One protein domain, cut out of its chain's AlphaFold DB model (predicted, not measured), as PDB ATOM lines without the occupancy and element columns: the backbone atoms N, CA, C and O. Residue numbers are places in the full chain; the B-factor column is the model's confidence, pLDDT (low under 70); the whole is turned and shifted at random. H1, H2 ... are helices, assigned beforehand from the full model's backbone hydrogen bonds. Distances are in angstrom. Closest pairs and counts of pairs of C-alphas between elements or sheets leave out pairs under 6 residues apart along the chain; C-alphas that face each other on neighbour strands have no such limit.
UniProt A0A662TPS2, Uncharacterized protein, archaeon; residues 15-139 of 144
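AT A GLANCE: This is residues 15 to 139 of the 144 residues of an uncharacterized protein of archaeon (UniProt A0A662TPS2). A long helix, H6, runs through the core of a slab of helices, with H2 on one side of it, H3 and the short H4 on the other, and H5 near its first end. H1 folds back along H2 at the slab's edge, and residues 74 to 87 loop from H3 to H4. The printed part has 125 residues with six named helices, H1 to H6 in chain order, and no named strand: all helix. It is compact, with a radius of gyration of the C-alphas of 14.6 A and spans of 43 by 34 by 19 A.

IN THESE COORDINATES: H1, residues 15 to 30, begins at C-alpha 15 (300.479, 164.542, 235.481) and is 21.9 A long. H2, residues 34 to 54, measures 31.0 A, and H3, residues 57 to 73, 24.9 A. H4 is residues 88 to 97, 14.1 A, and H5 residues 99 to 104, 8.3 A. H6, residues 112 to 137, measures 37.3 A and ends at C-alpha 137 (302.023, 148.615, 226.068).

HOW THE PARTS SIT: H1 and H2 form a helical hairpin, closest at the C-alphas of Tyr 24 and Ile 40, 6.8 A. H2, H3 and H6 form an up-and-down bundle, each running against the one before; H2 and H3 touch only at the corner, at Ala 52 and Ile 58, C-alphas 5.2 A apart. The hub H6 touches H2, closest C-alphas Val 41 and Arg 128, 5.8 A; H3, Lys 65 and Ala 130, 5.2 A; and H4, Lys 92 and Ala 123, 5.2 A. H5 only just touches H6, with 3 pairs of C-alphas within 8 A, the closest Val 103 and Ile 115 at 7.1 A. Every O i to N i+4 pair is within hydrogen-bond range in H1, H3, H4, H5 and H6, and 16 of 17 in H2.

THE WHOLE: The C-alphas farthest apart, Thr 54 and Leu 109, are 45.8 A apart. The printed part has no cut; the link from H3 to H4 is long. pLDDT is under 70 in residues 15 to 32 and 104 to 113.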
ATOM      1  N   ASN A  15     301.638 163.906 234.852       62.53
ATOM      2  CA  ASN A  15     300.479 164.542 235.481       62.53
ATOM      3  C   ASN A  15     299.353 164.888 234.484       62.53
ATOM      4  O   ASN A  15     298.188 164.677 234.786       62.53
ATOM      5  N   TYR A  16     299.672 165.364 233.273       63.81
ATOM      6  CA  TYR A  16     298.646 165.745 232.290       63.81
ATOM      7  C   TYR A  16     297.964 164.539 231.624       63.81
ATOM      8  O   TYR A  16     296.751 164.550 231.438       63.81
ATOM      9  N   VAL A  17     298.721 163.481 231.308       63.31
ATOM     10  CA  VAL A  17     298.184 162.248 230.698       63.31
ATOM     11  C   VAL A  17     297.301 161.507 231.688       63.31
ATOM     12  O   VAL A  17     296.171 161.158 231.362       63.31
ATOM     13  N   GLU A  18     297.804 161.315 232.907       60.19
ATOM     14  CA  GLU A  18     297.061 160.683 233.995       60.19
ATOM     15  C   GLU A  18     295.828 161.521 234.342       60.19
ATOM     16  O   GLU A  18     294.745 160.962 234.460       60.19
ATOM     17  N   THR A  19     295.939 162.857 234.381       65.19
ATOM     18  CA  THR A  19     294.774 163.739 234.558       65.19
ATOM     19  C   THR A  19     293.764 163.560 233.436       65.19
ATOM     20  O   THR A  19     292.588 163.434 233.741       65.19
ATOM     21  N   LEU A  20     294.158 163.515 232.158       66.12
ATOM     22  CA  LEU A  20     293.210 163.311 231.054       66.12
ATOM     23  C   LEU A  20     292.523 161.943 231.119       66.12
ATOM     24  O   LEU A  20     291.321 161.865 230.869       66.12
ATOM     25  N   ILE A  21     293.254 160.886 231.480       67.12
ATOM     26  CA  ILE A  21     292.701 159.535 231.645       67.12
ATOM     27  C   ILE A  21     291.734 159.496 232.833       67.12
ATOM     28  O   ILE A  21     290.592 159.089 232.659       67.12
ATOM     29  N   LEU A  22     292.137 159.995 234.004       63.38
ATOM     30  CA  LEU A  22     291.293 160.044 235.205       63.38
ATOM     31  C   LEU A  22     290.075 160.949 235.015       63.38
ATOM     32  O   LEU A  22     288.979 160.614 235.446       63.38
ATOM     33  N   THR A  23     290.258 162.081 234.335       63.72
ATOM     34  CA  THR A  23     289.182 162.995 233.947       63.72
ATOM     35  C   THR A  23     288.197 162.255 233.055       63.72
ATOM     36  O   THR A  23     287.002 162.293 233.317       63.72
ATOM     37  N   TYR A  24     288.677 161.515 232.054       61.78
ATOM     38  CA  TYR A  24     287.831 160.693 231.197       61.78
ATOM     39  C   TYR A  24     287.089 159.583 231.965       61.78
ATOM     40  O   TYR A  24     285.889 159.401 231.762       61.78
ATOM     41  N   GLU A  25     287.772 158.849 232.845       62.78
ATOM     42  CA  GLU A  25     287.179 157.780 233.664       62.78
ATOM     43  C   GLU A  25     286.114 158.323 234.625       62.78
ATOM     44  O   GLU A  25     285.002 157.796 234.675       62.78
ATOM     45  N   GLN A  26     286.401 159.425 235.325       59.88
ATOM     46  CA  GLN A  26     285.413 160.133 236.144       59.88
ATOM     47  C   GLN A  26     284.251 160.659 235.304       59.88
ATOM     48  O   GLN A  26     283.099 160.595 235.730       59.88
ATOM     49  N   PHE A  27     284.527 161.142 234.095       61.56
ATOM     50  CA  PHE A  27     283.494 161.583 233.175       61.56
ATOM     51  C   PHE A  27     282.582 160.426 232.760       61.56
ATOM     52  O   PHE A  27     281.370 160.582 232.817       61.56
ATOM     53  N   GLN A  28     283.092 159.236 232.443       53.47
ATOM     54  CA  GLN A  28     282.233 158.086 232.121       53.47
ATOM     55  C   GLN A  28     281.218 157.761 233.228       53.47
ATOM     56  O   GLN A  28     280.083 157.399 232.925       53.47
ATOM     57  N   LEU A  29     281.603 157.938 234.496       54.00
ATOM     58  CA  LEU A  29     280.734 157.705 235.654       54.00
ATOM     59  C   LEU A  29     279.607 158.745 235.785       54.00
ATOM     60  O   LEU A  29     278.592 158.465 236.418       54.00
ATOM     61  N   LEU A  30     279.769 159.929 235.189       50.69
ATOM     62  CA  LEU A  30     278.864 161.074 235.340       50.69
ATOM     63  C   LEU A  30     278.061 161.403 234.064       50.69
ATOM     64  O   LEU A  30     277.306 162.371 234.063       50.69
ATOM     65  N   SER A  31     278.188 160.598 232.996       53.81
ATOM     66  CA  SER A  31     277.486 160.758 231.701       53.81
ATOM     67  C   SER A  31     277.524 162.181 231.105       53.81
ATOM     68  O   SER A  31     276.474 162.780 230.865       53.81
ATOM     69  N   PRO A  32     278.702 162.764 230.820       54.41
ATOM     70  CA  PRO A  32     278.783 164.028 230.114       54.41
ATOM     71  C   PRO A  32     278.360 163.850 228.659       54.41
ATOM     72  O   PRO A  32     278.531 162.779 228.060       54.41
ATOM     73  N   GLY A  33     277.870 164.951 228.091       72.19
ATOM     74  CA  GLY A  33     277.552 165.063 226.676       72.19
ATOM     75  C   GLY A  33     278.715 164.619 225.789       72.19
ATOM     76  O   GLY A  33     279.893 164.766 226.129       72.19
ATOM     77  N   LEU A  34     278.358 164.058 224.641       80.94
ATOM     78  CA  LEU A  34     279.289 163.445 223.703       80.94
ATOM     79  C   LEU A  34     280.413 164.369 223.234       80.94
ATOM     80  O   LEU A  34     281.533 163.899 223.045       80.94
ATOM     81  N   ASP A  35     280.148 165.669 223.148       82.06
ATOM     82  CA  ASP A  35     281.128 166.689 222.766       82.06
ATOM     83  C   ASP A  35     282.345 166.708 223.706       82.06
ATOM     84  O   ASP A  35     283.486 166.867 223.270       82.06
ATOM     85  N   ILE A  36     282.130 166.497 225.011       81.94
ATOM     86  CA  ILE A  36     283.215 166.454 226.003       81.94
ATOM     87  C   ILE A  36     284.049 165.186 225.808       81.94
ATOM     88  O   ILE A  36     285.277 165.224 225.896       81.94
ATOM     89  N   GLN A  37     283.398 164.060 225.522       83.69
ATOM     90  CA  GLN A  37     284.095 162.800 225.278       83.69
ATOM     91  C   GLN A  37     284.918 162.856 223.985       83.69
ATOM     92  O   GLN A  37     286.069 162.417 223.986       83.69
ATOM     93  N   GLU A  38     284.365 163.436 222.915       88.88
ATOM     94  CA  GLU A  38     285.083 163.708 221.664       88.88
ATOM     95  C   GLU A  38     286.295 164.606 221.934       88.88
ATOM     96  O   GLU A  38     287.413 164.250 221.558       88.88
ATOM     97  N   TYR A  39     286.109 165.704 222.673       86.25
ATOM     98  CA  TYR A  39     287.199 166.610 223.040       86.25
ATOM     99  C   TYR A  39     288.340 165.890 223.770       86.25
ATOM    100  O   TYR A  39     289.505 166.029 223.388       86.25
ATOM    101  N   ILE A  40     288.035 165.093 224.798       83.56
ATOM    102  CA  ILE A  40     289.069 164.382 225.563       83.56
ATOM    103  C   ILE A  40     289.801 163.364 224.687       83.56
ATOM    104  O   ILE A  40     291.027 163.271 224.750       83.56
ATOM    105  N   VAL A  41     289.078 162.626 223.843       88.88
ATOM    106  CA  VAL A  41     289.683 161.647 222.934       88.88
ATOM    107  C   VAL A  41     290.628 162.314 221.937       88.88
ATOM    108  O   VAL A  41     291.739 161.818 221.736       88.88
ATOM    109  N   VAL A  42     290.247 163.461 221.374       90.75
ATOM    110  CA  VAL A  42     291.123 164.238 220.487       90.75
ATOM    111  C   VAL A  42     292.387 164.690 221.225       90.75
ATOM    112  O   VAL A  42     293.486 164.554 220.687       90.75
ATOM    113  N   ARG A  43     292.278 165.142 222.482       86.50
ATOM    114  CA  ARG A  43     293.450 165.518 223.298       86.50
ATOM    115  C   ARG A  43     294.372 164.342 223.617       86.50
ATOM    116  O   ARG A  43     295.594 164.490 223.589       86.50
ATOM    117  N   LEU A  44     293.808 163.173 223.907       87.75
ATOM    118  CA  LEU A  44     294.582 161.949 224.124       87.75
ATOM    119  C   LEU A  44     295.331 161.534 222.850       87.75
ATOM    120  O   LEU A  44     296.503 161.156 222.918       87.75
ATOM    121  N   GLU A  45     294.687 161.645 221.688       92.50
ATOM    122  CA  GLU A  45     295.313 161.370 220.394       92.50
ATOM    123  C   GLU A  45     296.434 162.372 220.067       92.50
ATOM    124  O   GLU A  45     297.527 161.955 219.683       92.50
ATOM    125  N   GLU A  46     296.225 163.677 220.282       90.75
ATOM    126  CA  GLU A  46     297.261 164.714 220.133       90.75
ATOM    127  C   GLU A  46     298.514 164.401 220.959       90.75
ATOM    128  O   GLU A  46     299.649 164.521 220.476       90.75
ATOM    129  N   LEU A  47     298.315 163.965 222.202       86.25
ATOM    130  CA  LEU A  47     299.406 163.598 223.090       86.25
ATOM    131  C   LEU A  47     300.147 162.356 222.588       86.25
ATOM    132  O   LEU A  47     301.375 162.379 222.475       86.25
ATOM    133  N   LEU A  48     299.420 161.297 222.227       90.19
ATOM    134  CA  LEU A  48     300.013 160.097 221.642       90.19
ATOM    135  C   LEU A  48     300.827 160.439 220.388       90.19
ATOM    136  O   LEU A  48     301.944 159.949 220.223       90.19
ATOM    137  N   CYS A  49     300.304 161.310 219.526       91.19
ATOM    138  CA  CYS A  49     300.981 161.730 218.306       91.19
ATOM    139  C   CYS A  49     302.224 162.578 218.566       91.19
ATOM    140  O   CYS A  49     303.218 162.432 217.851       91.19
ATOM    141  N   SER A  50     302.213 163.395 219.619       88.50
ATOM    142  CA  SER A  50     303.397 164.126 220.077       88.50
ATOM    143  C   SER A  50     304.498 163.171 220.550       88.50
ATOM    144  O   SER A  50     305.668 163.353 220.214       88.50
ATOM    145  N   ILE A  51     304.139 162.096 221.256       87.12
ATOM    146  CA  ILE A  51     305.099 161.056 221.650       87.12
ATOM    147  C   ILE A  51     305.587 160.302 220.405       87.12
ATOM    148  O   ILE A  51     306.792 160.121 220.221       87.12
ATOM    149  N   ALA A  52     304.677 159.922 219.507       89.56
ATOM    150  CA  ALA A  52     305.002 159.204 218.279       89.56
ATOM    151  C   ALA A  52     305.917 159.999 217.331       89.56
ATOM    152  O   ALA A  52     306.669 159.390 216.574       89.56
ATOM    153  N   TYR A  53     305.907 161.335 217.392       89.25
ATOM    154  CA  TYR A  53     306.871 162.173 216.673       89.25
ATOM    155  C   TYR A  53     308.317 161.876 217.099       89.25
ATOM    156  O   TYR A  53     309.200 161.751 216.256       89.25
ATOM    157  N   THR A  54     308.551 161.698 218.402       86.50
ATOM    158  CA  THR A  54     309.874 161.330 218.944       86.50
ATOM    159  C   THR A  54     310.157 159.830 218.866       86.50
ATOM    160  O   THR A  54     311.311 159.415 218.812       86.50
ATOM    161  N   SER A  55     309.108 159.007 218.837       88.12
ATOM    162  CA  SER A  55     309.174 157.543 218.825       88.12
ATOM    163  C   SER A  55     308.258 156.960 217.737       88.12
ATOM    164  O   SER A  55     307.169 156.469 218.047       88.12
ATOM    165  N   PRO A  56     308.677 156.954 216.452       89.56
ATOM    166  CA  PRO A  56     307.799 156.612 215.322       89.56
ATOM    167  C   PRO A  56     307.154 155.222 215.384       89.56
ATOM    168  O   PRO A  56     306.078 155.009 214.825       89.56
ATOM    169  N   HIS A  57     307.774 154.268 216.085       90.50
ATOM    170  CA  HIS A  57     307.229 152.920 216.266       90.50
ATOM    171  C   HIS A  57     305.888 152.912 217.026       90.50
ATOM    172  O   HIS A  57     305.053 152.045 216.767       90.50
ATOM    173  N   ILE A  58     305.637 153.898 217.898       91.06
ATOM    174  CA  ILE A  58     304.391 154.030 218.670       91.06
ATOM    175  C   ILE A  58     303.192 154.222 217.742       91.06
ATOM    176  O   ILE A  58     302.146 153.610 217.953       91.06
ATOM    177  N   LYS A  59     303.356 154.985 216.654       94.00
ATOM    178  CA  LYS A  59     302.314 155.158 215.630       94.00
ATOM    179  C   LYS A  59     301.891 153.816 215.024       94.00
ATOM    180  O   LYS A  59     300.706 153.575 214.818       94.00
ATOM    181  N   ASN A  60     302.849 152.928 214.758       93.81
ATOM    182  CA  ASN A  60     302.557 151.618 214.173       93.81
ATOM    183  C   ASN A  60     301.790 150.723 215.155       93.81
ATOM    184  O   ASN A  60     300.852 150.038 214.746       93.81
ATOM    185  N   ILE A  61     302.155 150.754 216.442       94.75
ATOM    186  CA  ILE A  61     301.426 150.045 217.504       94.75
ATOM    187  C   ILE A  61     299.997 150.583 217.589       94.75
ATOM    188  O   ILE A  61     299.052 149.799 217.544       94.75
ATOM    189  N   TYR A  62     299.837 151.905 217.609       95.75
ATOM    190  CA  TYR A  62     298.539 152.566 217.657       95.75
ATOM    191  C   TYR A  62     297.628 152.178 216.490       95.75
ATOM    192  O   TYR A  62     296.513 151.699 216.696       95.75
ATOM    193  N   HIS A  63     298.120 152.288 215.254       96.12
ATOM    194  CA  HIS A  63     297.340 151.931 214.066       96.12
ATOM    195  C   HIS A  63     296.990 150.441 214.035       96.12
ATOM    196  O   HIS A  63     295.923 150.065 213.549       96.12
ATOM    197  N   ARG A  64     297.878 149.582 214.551       95.56
ATOM    198  CA  ARG A  64     297.609 148.150 214.707       95.56
ATOM    199  C   ARG A  64     296.506 147.904 215.735       95.56
ATOM    200  O   ARG A  64     295.632 147.095 215.464       95.56
ATOM    201  N   LYS A  65     296.504 148.606 216.873       96.06
ATOM    202  CA  LYS A  65     295.434 148.491 217.880       96.06
ATOM    203  C   LYS A  65     294.082 148.917 217.317       96.06
ATOM    204  O   LYS A  65     293.126 148.171 217.485       96.06
ATOM    205  N   ILE A  66     294.017 150.043 216.600       96.94
ATOM    206  CA  ILE A  66     292.782 150.466 215.918       96.94
ATOM    207  C   ILE A  66     292.300 149.370 214.966       96.94
ATOM    208  O   ILE A  66     291.132 148.998 215.002       96.94
ATOM    209  N   TRP A  67     293.201 148.839 214.133       95.50
ATOM    210  CA  TRP A  67     292.841 147.789 213.186       95.50
ATOM    211  C   TRP A  67     292.327 146.528 213.881       95.50
ATOM    212  O   TRP A  67     291.298 146.009 213.475       95.50
ATOM    213  N   ASN A  68     292.990 146.073 214.944       95.56
ATOM    214  CA  ASN A  68     292.556 144.887 215.677       95.56
ATOM    215  C   ASN A  68     291.145 145.061 216.258       95.56
ATOM    216  O   ASN A  68     290.336 144.153 216.125       95.56
ATOM    217  N   ILE A  69     290.839 146.227 216.842       94.69
ATOM    218  CA  ILE A  69     289.500 146.521 217.379       94.69
ATOM    219  C   ILE A  69     288.457 146.511 216.253       94.69
ATOM    220  O   ILE A  69     287.406 145.892 216.384       94.69
ATOM    221  N   LEU A  70     288.753 147.172 215.130       93.50
ATOM    222  CA  LEU A  70     287.843 147.223 213.985       93.50
ATOM    223  C   LEU A  70     287.621 145.852 213.349       93.50
ATOM    224  O   LEU A  70     286.504 145.550 212.961       93.50
ATOM    225  N   GLN A  71     288.662 145.028 213.251       94.25
ATOM    226  CA  GLN A  71     288.569 143.685 212.690       94.25
ATOM    227  C   GLN A  71     287.768 142.741 213.600       94.25
ATOM    228  O   GLN A  71     287.082 141.856 213.103       94.25
ATOM    229  N   GLU A  72     287.851 142.920 214.919       91.88
ATOM    230  CA  GLU A  72     287.060 142.155 215.886       91.88
ATOM    231  C   GLU A  72     285.573 142.532 215.830       91.88
ATOM    232  O   GLU A  72     284.718 141.651 215.848       91.88
ATOM    233  N   GLN A  73     285.264 143.827 215.719       89.31
ATOM    234  CA  GLN A  73     283.882 144.323 215.685       89.31
ATOM    235  C   GLN A  73     283.228 144.198 214.302       89.31
ATOM    236  O   GLN A  73     282.033 143.939 214.202       89.31
ATOM    237  N   TYR A  74     284.007 144.379 213.236       91.44
ATOM    238  CA  TYR A  74     283.534 144.458 211.853       91.44
ATOM    239  C   TYR A  74     284.453 143.658 210.908       91.44
ATOM    240  O   TYR A  74     285.136 144.241 210.060       91.44
ATOM    241  N   PRO A  75     284.494 142.318 211.036       90.50
ATOM    242  CA  PRO A  75     285.452 141.470 210.321       90.50
ATOM    243  C   PRO A  75     285.323 141.530 208.793       90.50
ATOM    244  O   PRO A  75     286.317 141.349 208.090       90.50
ATOM    245  N   ASP A  76     284.123 141.813 208.283       90.94
ATOM    246  CA  ASP A  76     283.829 141.845 206.847       90.94
ATOM    247  C   ASP A  76     284.124 143.207 206.191       90.94
ATOM    248  O   ASP A  76     284.053 143.339 204.966       90.94
ATOM    249  N   LEU A  77     284.458 144.236 206.982       91.00
ATOM    250  CA  LEU A  77     284.716 145.578 206.469       91.00
ATOM    251  C   LEU A  77     286.202 145.803 206.128       91.00
ATOM    252  O   LEU A  77     287.106 145.303 206.803       91.00
ATOM    253  N   PRO A  78     286.500 146.600 205.082       92.06
ATOM    254  CA  PRO A  78     287.871 146.839 204.649       92.06
ATOM    255  C   PRO A  78     288.634 147.733 205.629       92.06
ATOM    256  O   PRO A  78     288.089 148.674 206.200       92.06
ATOM    257  N   ARG A  79     289.948 147.523 205.744       91.50
ATOM    258  CA  ARG A  79     290.816 148.330 206.615       91.50
ATOM    259  C   ARG A  79     290.753 149.836 206.295       91.50
ATOM    260  O   ARG A  79     290.939 150.207 205.135       91.50
ATOM    261  N   PRO A  80     290.587 150.726 207.298       92.38
ATOM    262  CA  PRO A  80     290.616 152.172 207.078       92.38
ATOM    263  C   PRO A  80     292.009 152.693 206.688       92.38
ATOM    264  O   PRO A  80     293.041 152.203 207.156       92.38
ATOM    265  N   ASP A  81     292.036 153.765 205.892       90.62
ATOM    266  CA  ASP A  81     293.261 154.470 205.493       90.62
ATOM    267  C   ASP A  81     293.778 155.406 206.604       90.62
ATOM    268  O   ASP A  81     293.429 156.593 206.665       90.62
ATOM    269  N   LEU A  82     294.640 154.874 207.478       90.69
ATOM    270  CA  LEU A  82     295.279 155.597 208.587       90.69
ATOM    271  C   LEU A  82     296.689 156.092 208.204       90.69
ATOM    272  O   LEU A  82     297.703 155.560 208.658       90.69
ATOM    273  N   LYS A  83     296.776 157.109 207.337       84.25
ATOM    274  CA  LYS A  83     298.069 157.710 206.926       84.25
ATOM    275  C   LYS A  83     298.667 158.634 207.987       84.25
ATOM    276  O   LYS A  83     299.874 158.592 208.240       84.25
ATOM    277  N   SER A  84     297.840 159.474 208.602       89.38
ATOM    278  CA  SER A  84     298.220 160.373 209.700       89.38
ATOM    279  C   SER A  84     298.231 159.636 211.034       89.38
ATOM    280  O   SER A  84     297.596 158.600 211.158       89.38
ATOM    281  N   CYS A  85     298.949 160.174 212.025       89.94
ATOM    282  CA  CYS A  85     298.792 159.709 213.405       89.94
ATOM    283  C   CYS A  85     297.406 160.081 213.962       89.94
ATOM    284  O   CYS A  85     296.806 159.287 214.665       89.94
ATOM    285  N   PHE A  86     296.859 161.238 213.573       93.25
ATOM    286  CA  PHE A  86     295.473 161.607 213.859       93.25
ATOM    287  C   PHE A  86     294.508 160.682 213.112       93.25
ATOM    288  O   PHE A  86     294.348 160.800 211.890       93.25
ATOM    289  N   ALA A  87     293.917 159.738 213.830       95.12
ATOM    290  CA  ALA A  87     293.053 158.686 213.334       95.12
ATOM    291  C   ALA A  87     291.579 158.921 213.685       95.12
ATOM    292  O   ALA A  87     290.732 158.370 212.983       95.12
ATOM    293  N   TYR A  88     291.241 159.763 214.670       95.25
ATOM    294  CA  TYR A  88     289.852 159.959 215.103       95.25
ATOM    295  C   TYR A  88     288.896 160.292 213.949       95.25
ATOM    296  O   TYR A  88     287.972 159.531 213.659       95.25
ATOM    297  N   ASN A  89     289.173 161.365 213.203       94.19
ATOM    298  CA  ASN A  89     288.333 161.776 212.071       94.19
ATOM    299  C   ASN A  89     288.300 160.732 210.943       94.19
ATOM    300  O   ASN A  89     287.313 160.633 210.217       94.19
ATOM    301  N   ARG A  90     289.372 159.944 210.786       95.06
ATOM    302  CA  ARG A  90     289.457 158.874 209.781       95.06
ATOM    303  C   ARG A  90     288.561 157.701 210.163       95.06
ATOM    304  O   ARG A  90     287.839 157.207 209.307       95.06
ATOM    305  N   VAL A  91     288.589 157.292 211.430       96.06
ATOM    306  CA  VAL A  91     287.743 156.218 211.964       96.06
ATOM    307  C   VAL A  91     286.278 156.646 211.962       96.06
ATOM    308  O   VAL A  91     285.449 155.910 211.444       96.06
ATOM    309  N   LYS A  92     285.961 157.860 212.434       95.00
ATOM    310  CA  LYS A  92     284.600 158.427 212.394       95.00
ATOM    311  C   LYS A  92     284.034 158.433 210.974       95.00
ATOM    312  O   LYS A  92     282.936 157.937 210.748       95.00
ATOM    313  N   LYS A  93     284.806 158.943 210.009       95.19
ATOM    314  CA  LYS A  93     284.404 158.939 208.598       95.19
ATOM    315  C   LYS A  93     284.223 157.522 208.062       95.19
ATOM    316  O   LYS A  93     283.230 157.254 207.408       95.19
ATOM    317  N   TRP A  94     285.156 156.618 208.350       95.69
ATOM    318  CA  TRP A  94     285.061 155.232 207.900       95.69
ATOM    319  C   TRP A  94     283.814 154.530 208.460       95.69
ATOM    320  O   TRP A  94     283.153 153.804 207.725       95.69
ATOM    321  N   LEU A  95     283.447 154.780 209.720       93.56
ATOM    322  CA  LEU A  95     282.209 154.266 210.311       93.56
ATOM    323  C   LEU A  95     280.965 154.858 209.631       93.56
ATOM    324  O   LEU A  95     280.030 154.113 209.353       93.56
ATOM    325  N   ASP A  96     280.953 156.158 209.313       92.94
ATOM    326  CA  ASP A  96     279.833 156.782 208.586       92.94
ATOM    327  C   ASP A  96     279.711 156.283 207.136       92.94
ATOM    328  O   ASP A  96     278.603 155.991 206.677       92.94
ATOM    329  N   ASP A  97     280.837 156.101 206.440       93.69
ATOM    330  CA  ASP A  97     280.892 155.539 205.084       93.69
ATOM    331  C   ASP A  97     280.351 154.091 205.064       93.69
ATOM    332  O   ASP A  97     279.727 153.672 204.086       93.69
ATOM    333  N   ASN A  98     280.520 153.343 206.163       91.75
ATOM    334  CA  ASN A  98     280.045 151.963 206.332       91.75
ATOM    335  C   ASN A  98     278.810 151.838 207.246       91.75
ATOM    336  O   ASN A  98     278.482 150.736 207.693       91.75
ATOM    337  N   LYS A  99     278.089 152.937 207.511       88.12
ATOM    338  CA  LYS A  99     277.049 152.989 208.557       88.12
ATOM    339  C   LYS A  99     275.948 151.943 208.441       88.12
ATOM    340  O   LYS A  99     275.405 151.537 209.455       88.12
ATOM    341  N   LYS A 100     275.620 151.500 207.223       84.25
ATOM    342  CA  LYS A 100     274.615 150.447 207.011       84.25
ATOM    343  C   LYS A 100     275.013 149.159 207.731       84.25
ATOM    344  O   LYS A 100     274.257 148.678 208.558       84.25
ATOM    345  N   TYR A 101     276.237 148.692 207.490       82.69
ATOM    346  CA  TYR A 101     276.784 147.500 208.135       82.69
ATOM    347  C   TYR A 101     276.927 147.696 209.639       82.69
ATOM    348  O   TYR A 101     276.487 146.855 210.406       82.69
ATOM    349  N   VAL A 102     277.481 148.840 210.049       79.31
ATOM    350  CA  VAL A 102     277.720 149.171 211.460       79.31
ATOM    351  C   VAL A 102     276.423 149.132 212.279       79.31
ATOM    352  O   VAL A 102     276.408 148.561 213.367       79.31
ATOM    353  N   VAL A 103     275.332 149.689 211.744       73.50
ATOM    354  CA  VAL A 103     274.017 149.715 212.404       73.50
ATOM    355  C   VAL A 103     273.344 148.338 212.376       73.50
ATOM    356  O   VAL A 103     272.739 147.945 213.371       73.50
ATOM    357  N   GLU A 104     273.485 147.580 211.282       69.81
ATOM    358  CA  GLU A 104     272.959 146.210 211.162       69.81
ATOM    359  C   GLU A 104     273.592 145.239 212.169       69.81
ATOM    360  O   GLU A 104     272.903 144.344 212.659       69.81
ATOM    361  N   THR A 105     274.870 145.429 212.522       65.06
ATOM    362  CA  THR A 105     275.550 144.607 213.538       65.06
ATOM    363  C   THR A 105     275.018 144.796 214.956       65.06
ATOM    364  O   THR A 105     275.214 143.888 215.760       65.06
ATOM    365  N   ASP A 106     274.384 145.931 215.288       61.44
ATOM    366  CA  ASP A 106     274.234 146.305 216.703       61.44
ATOM    367  C   ASP A 106     272.869 146.858 217.148       61.44
ATOM    368  O   ASP A 106     272.718 147.023 218.347       61.44
ATOM    369  N   LEU A 107     271.850 147.108 216.297       54.91
ATOM    370  CA  LEU A 107     270.470 147.389 216.778       54.91
ATOM    371  C   LEU A 107     269.381 147.385 215.682       54.91
ATOM    372  O   LEU A 107     269.532 147.941 214.600       54.91
ATOM    373  N   SER A 108     268.204 146.851 216.030       47.00
ATOM    374  CA  SER A 108     267.006 146.729 215.184       47.00
ATOM    375  C   SER A 108     266.104 147.978 215.091       47.00
ATOM    376  O   SER A 108     265.061 147.903 214.445       47.00
ATOM    377  N   LEU A 109     266.441 149.124 215.706       48.50
ATOM    378  CA  LEU A 109     265.530 150.287 215.812       48.50
ATOM    379  C   LEU A 109     266.261 151.646 215.964       48.50
ATOM    380  O   LEU A 109     266.108 152.314 216.985       48.50
ATOM    381  N   ALA A 110     267.042 152.089 214.975       52.50
ATOM    382  CA  ALA A 110     267.738 153.386 215.036       52.50
ATOM    383  C   ALA A 110     267.168 154.424 214.039       52.50
ATOM    384  O   ALA A 110     267.092 154.175 212.836       52.50
ATOM    385  N   THR A 111     266.784 155.613 214.525       58.84
ATOM    386  CA  THR A 111     266.549 156.822 213.707       58.84
ATOM    387  C   THR A 111     267.882 157.434 213.253       58.84
ATOM    388  O   THR A 111     268.925 157.175 213.853       58.84
ATOM    389  N   MET A 112     267.888 158.289 212.221       58.41
ATOM    390  CA  MET A 112     269.130 158.895 211.695       58.41
ATOM    391  C   MET A 112     269.959 159.641 212.760       58.41
ATOM    392  O   MET A 112     271.187 159.553 212.731       58.41
ATOM    393  N   ASP A 113     269.314 160.296 213.730       60.38
ATOM    394  CA  ASP A 113     270.000 160.985 214.834       60.38
ATOM    395  C   ASP A 113     270.687 159.995 215.783       60.38
ATOM    396  O   ASP A 113     271.843 160.188 216.159       60.38
ATOM    397  N   THR A 114     270.033 158.866 216.084       76.56
ATOM    398  CA  THR A 114     270.646 157.800 216.895       76.56
ATOM    399  C   THR A 114     271.815 157.123 216.183       76.56
ATOM    400  O   THR A 114     272.754 156.693 216.844       76.56
ATOM    401  N   ILE A 115     271.812 157.081 214.845       80.19
ATOM    402  CA  ILE A 115     272.915 156.515 214.057       80.19
ATOM    403  C   ILE A 115     274.156 157.405 214.143       80.19
ATOM    404  O   ILE A 115     275.254 156.897 214.355       80.19
ATOM    405  N   GLN A 116     274.007 158.725 214.003       84.25
ATOM    406  CA  GLN A 116     275.147 159.643 214.108       84.25
ATOM    407  C   GLN A 116     275.720 159.678 215.526       84.25
ATOM    408  O   GLN A 116     276.938 159.620 215.704       84.25
ATOM    409  N   GLU A 117     274.851 159.701 216.535       85.38
ATOM    410  CA  GLU A 117     275.257 159.573 217.933       85.38
ATOM    411  C   GLU A 117     275.989 158.245 218.194       85.38
ATOM    412  O   GLU A 117     277.029 158.232 218.857       85.38
ATOM    413  N   TYR A 118     275.494 157.137 217.638       84.81
ATOM    414  CA  TYR A 118     276.137 155.830 217.742       84.81
ATOM    415  C   TYR A 118     277.518 155.820 217.075       84.81
ATOM    416  O   TYR A 118     278.499 155.461 217.720       84.81
ATOM    417  N   ILE A 119     277.635 156.290 215.827       89.69
ATOM    418  CA  ILE A 119     278.921 156.387 215.112       89.69
ATOM    419  C   ILE A 119     279.935 157.185 215.931       89.69
ATOM    420  O   ILE A 119     281.095 156.784 216.052       89.69
ATOM    421  N   LEU A 120     279.503 158.307 216.507       89.94
ATOM    422  CA  LEU A 120     280.358 159.147 217.328       89.94
ATOM    423  C   LEU A 120     280.838 158.403 218.581       89.94
ATOM    424  O   LEU A 120     282.041 158.378 218.846       89.94
ATOM    425  N   LYS A 121     279.925 157.757 219.319       87.31
ATOM    426  CA  LYS A 121     280.253 156.938 220.501       87.31
ATOM    427  C   LYS A 121     281.248 155.834 220.158       87.31
ATOM    428  O   LYS A 121     282.263 155.691 220.842       87.31
ATOM    429  N   THR A 122     281.001 155.109 219.075       89.31
ATOM    430  CA  THR A 122     281.854 154.012 218.616       89.31
ATOM    431  C   THR A 122     283.241 154.520 218.224       89.31
ATOM    432  O   THR A 122     284.249 153.973 218.677       89.31
ATOM    433  N   ALA A 123     283.331 155.625 217.475       93.56
ATOM    434  CA  ALA A 123     284.609 156.243 217.123       93.56
ATOM    435  C   ALA A 123     285.408 156.665 218.370       93.56
ATOM    436  O   ALA A 123     286.599 156.364 218.476       93.56
ATOM    437  N   ILE A 124     284.750 157.326 219.329       91.88
ATOM    438  CA  ILE A 124     285.338 157.735 220.615       91.88
ATOM    439  C   ILE A 124     285.890 156.511 221.352       91.88
ATOM    440  O   ILE A 124     287.050 156.515 221.772       91.88
ATOM    441  N   GLN A 125     285.093 155.447 221.478       89.12
ATOM    442  CA  GLN A 125     285.479 154.231 222.190       89.12
ATOM    443  C   GLN A 125     286.688 153.542 221.552       89.12
ATOM    444  O   GLN A 125     287.630 153.188 222.270       89.12
ATOM    445  N   ILE A 126     286.691 153.365 220.229       92.38
ATOM    446  CA  ILE A 126     287.792 152.716 219.502       92.38
ATOM    447  C   ILE A 126     289.093 153.486 219.717       92.38
ATOM    448  O   ILE A 126     290.098 152.907 220.136       92.38
ATOM    449  N   ILE A 127     289.069 154.797 219.469       94.88
ATOM    450  CA  ILE A 127     290.265 155.641 219.533       94.88
ATOM    451  C   ILE A 127     290.807 155.685 220.952       94.88
ATOM    452  O   ILE A 127     291.986 155.409 221.161       94.88
ATOM    453  N   ARG A 128     289.947 155.934 221.943       88.75
ATOM    454  CA  ARG A 128     290.330 155.891 223.357       88.75
ATOM    455  C   ARG A 128     291.028 154.584 223.709       88.75
ATOM    456  O   ARG A 128     292.112 154.595 224.288       88.75
ATOM    457  N   THR A 129     290.393 153.464 223.375       89.88
ATOM    458  CA  THR A 129     290.885 152.132 223.737       89.88
ATOM    459  C   THR A 129     292.241 151.875 223.096       89.88
ATOM    460  O   THR A 129     293.163 151.405 223.767       89.88
ATOM    461  N   ALA A 130     292.403 152.255 221.828       94.25
ATOM    462  CA  ALA A 130     293.668 152.148 221.122       94.25
ATOM    463  C   ALA A 130     294.756 153.058 221.715       94.25
ATOM    464  O   ALA A 130     295.887 152.593 221.880       94.25
ATOM    465  N   VAL A 131     294.443 154.311 222.072       91.50
ATOM    466  CA  VAL A 131     295.401 155.237 222.700       91.50
ATOM    467  C   VAL A 131     295.865 154.693 224.049       91.50
ATOM    468  O   VAL A 131     297.064 154.483 224.228       91.50
ATOM    469  N   ILE A 132     294.942 154.398 224.970       87.38
ATOM    470  CA  ILE A 132     295.273 153.915 226.321       87.38
ATOM    471  C   ILE A 132     296.081 152.617 226.235       87.38
ATOM    472  O   ILE A 132     297.160 152.526 226.817       87.38
ATOM    473  N   SER A 133     295.628 151.653 225.427       88.50
ATOM    474  CA  SER A 133     296.343 150.384 225.238       88.50
ATOM    475  C   SER A 133     297.749 150.587 224.679       88.50
ATOM    476  O   SER A 133     298.679 149.895 225.089       88.50
ATOM    477  N   THR A 134     297.931 151.535 223.756       91.69
ATOM    478  CA  THR A 134     299.254 151.851 223.199       91.69
ATOM    479  C   THR A 134     300.160 152.472 224.256       91.69
ATOM    480  O   THR A 134     301.311 152.060 224.390       91.69
ATOM    481  N   LEU A 135     299.654 153.436 225.028       85.44
ATOM    482  CA  LEU A 135     300.420 154.094 226.088       85.44
ATOM    483  C   LEU A 135     300.824 153.110 227.196       85.44
ATOM    484  O   LEU A 135     301.937 153.208 227.714       85.44
ATOM    485  N   MET A 136     299.960 152.147 227.532       83.94
ATOM    486  CA  MET A 136     300.273 151.077 228.487       83.94
ATOM    487  C   MET A 136     301.308 150.092 227.929       83.94
ATOM    488  O   MET A 136     302.302 149.814 228.595       83.94
ATOM    489  N   GLU A 137     301.114 149.589 226.703       86.19
ATOM    490  CA  GLU A 137     302.023 148.615 226.068       86.19
ATOM    491  C   GLU A 137     303.435 149.185 225.882       86.19
ATOM    492  O   GLU A 137     304.427 148.478 226.039       86.19
ATOM    493  N   THR A 138     303.533 150.481 225.587       84.88
ATOM    494  CA  THR A 138     304.813 151.186 225.419       84.88
ATOM    495  C   THR A 138     305.437 151.627 226.746       84.88
ATOM    496  O   THR A 138     306.562 152.124 226.759       84.88
ATOM    497  N   GLY A 139     304.734 151.448 227.870       79.75
ATOM    498  CA  GLY A 139     305.199 151.833 229.201       79.75
ATOM    499  C   GLY A 139     305.244 153.344 229.452       79.75
ATOM    500  O   GLY A 139     305.857 153.763 230.436       79.75
TER     501      GLY A 139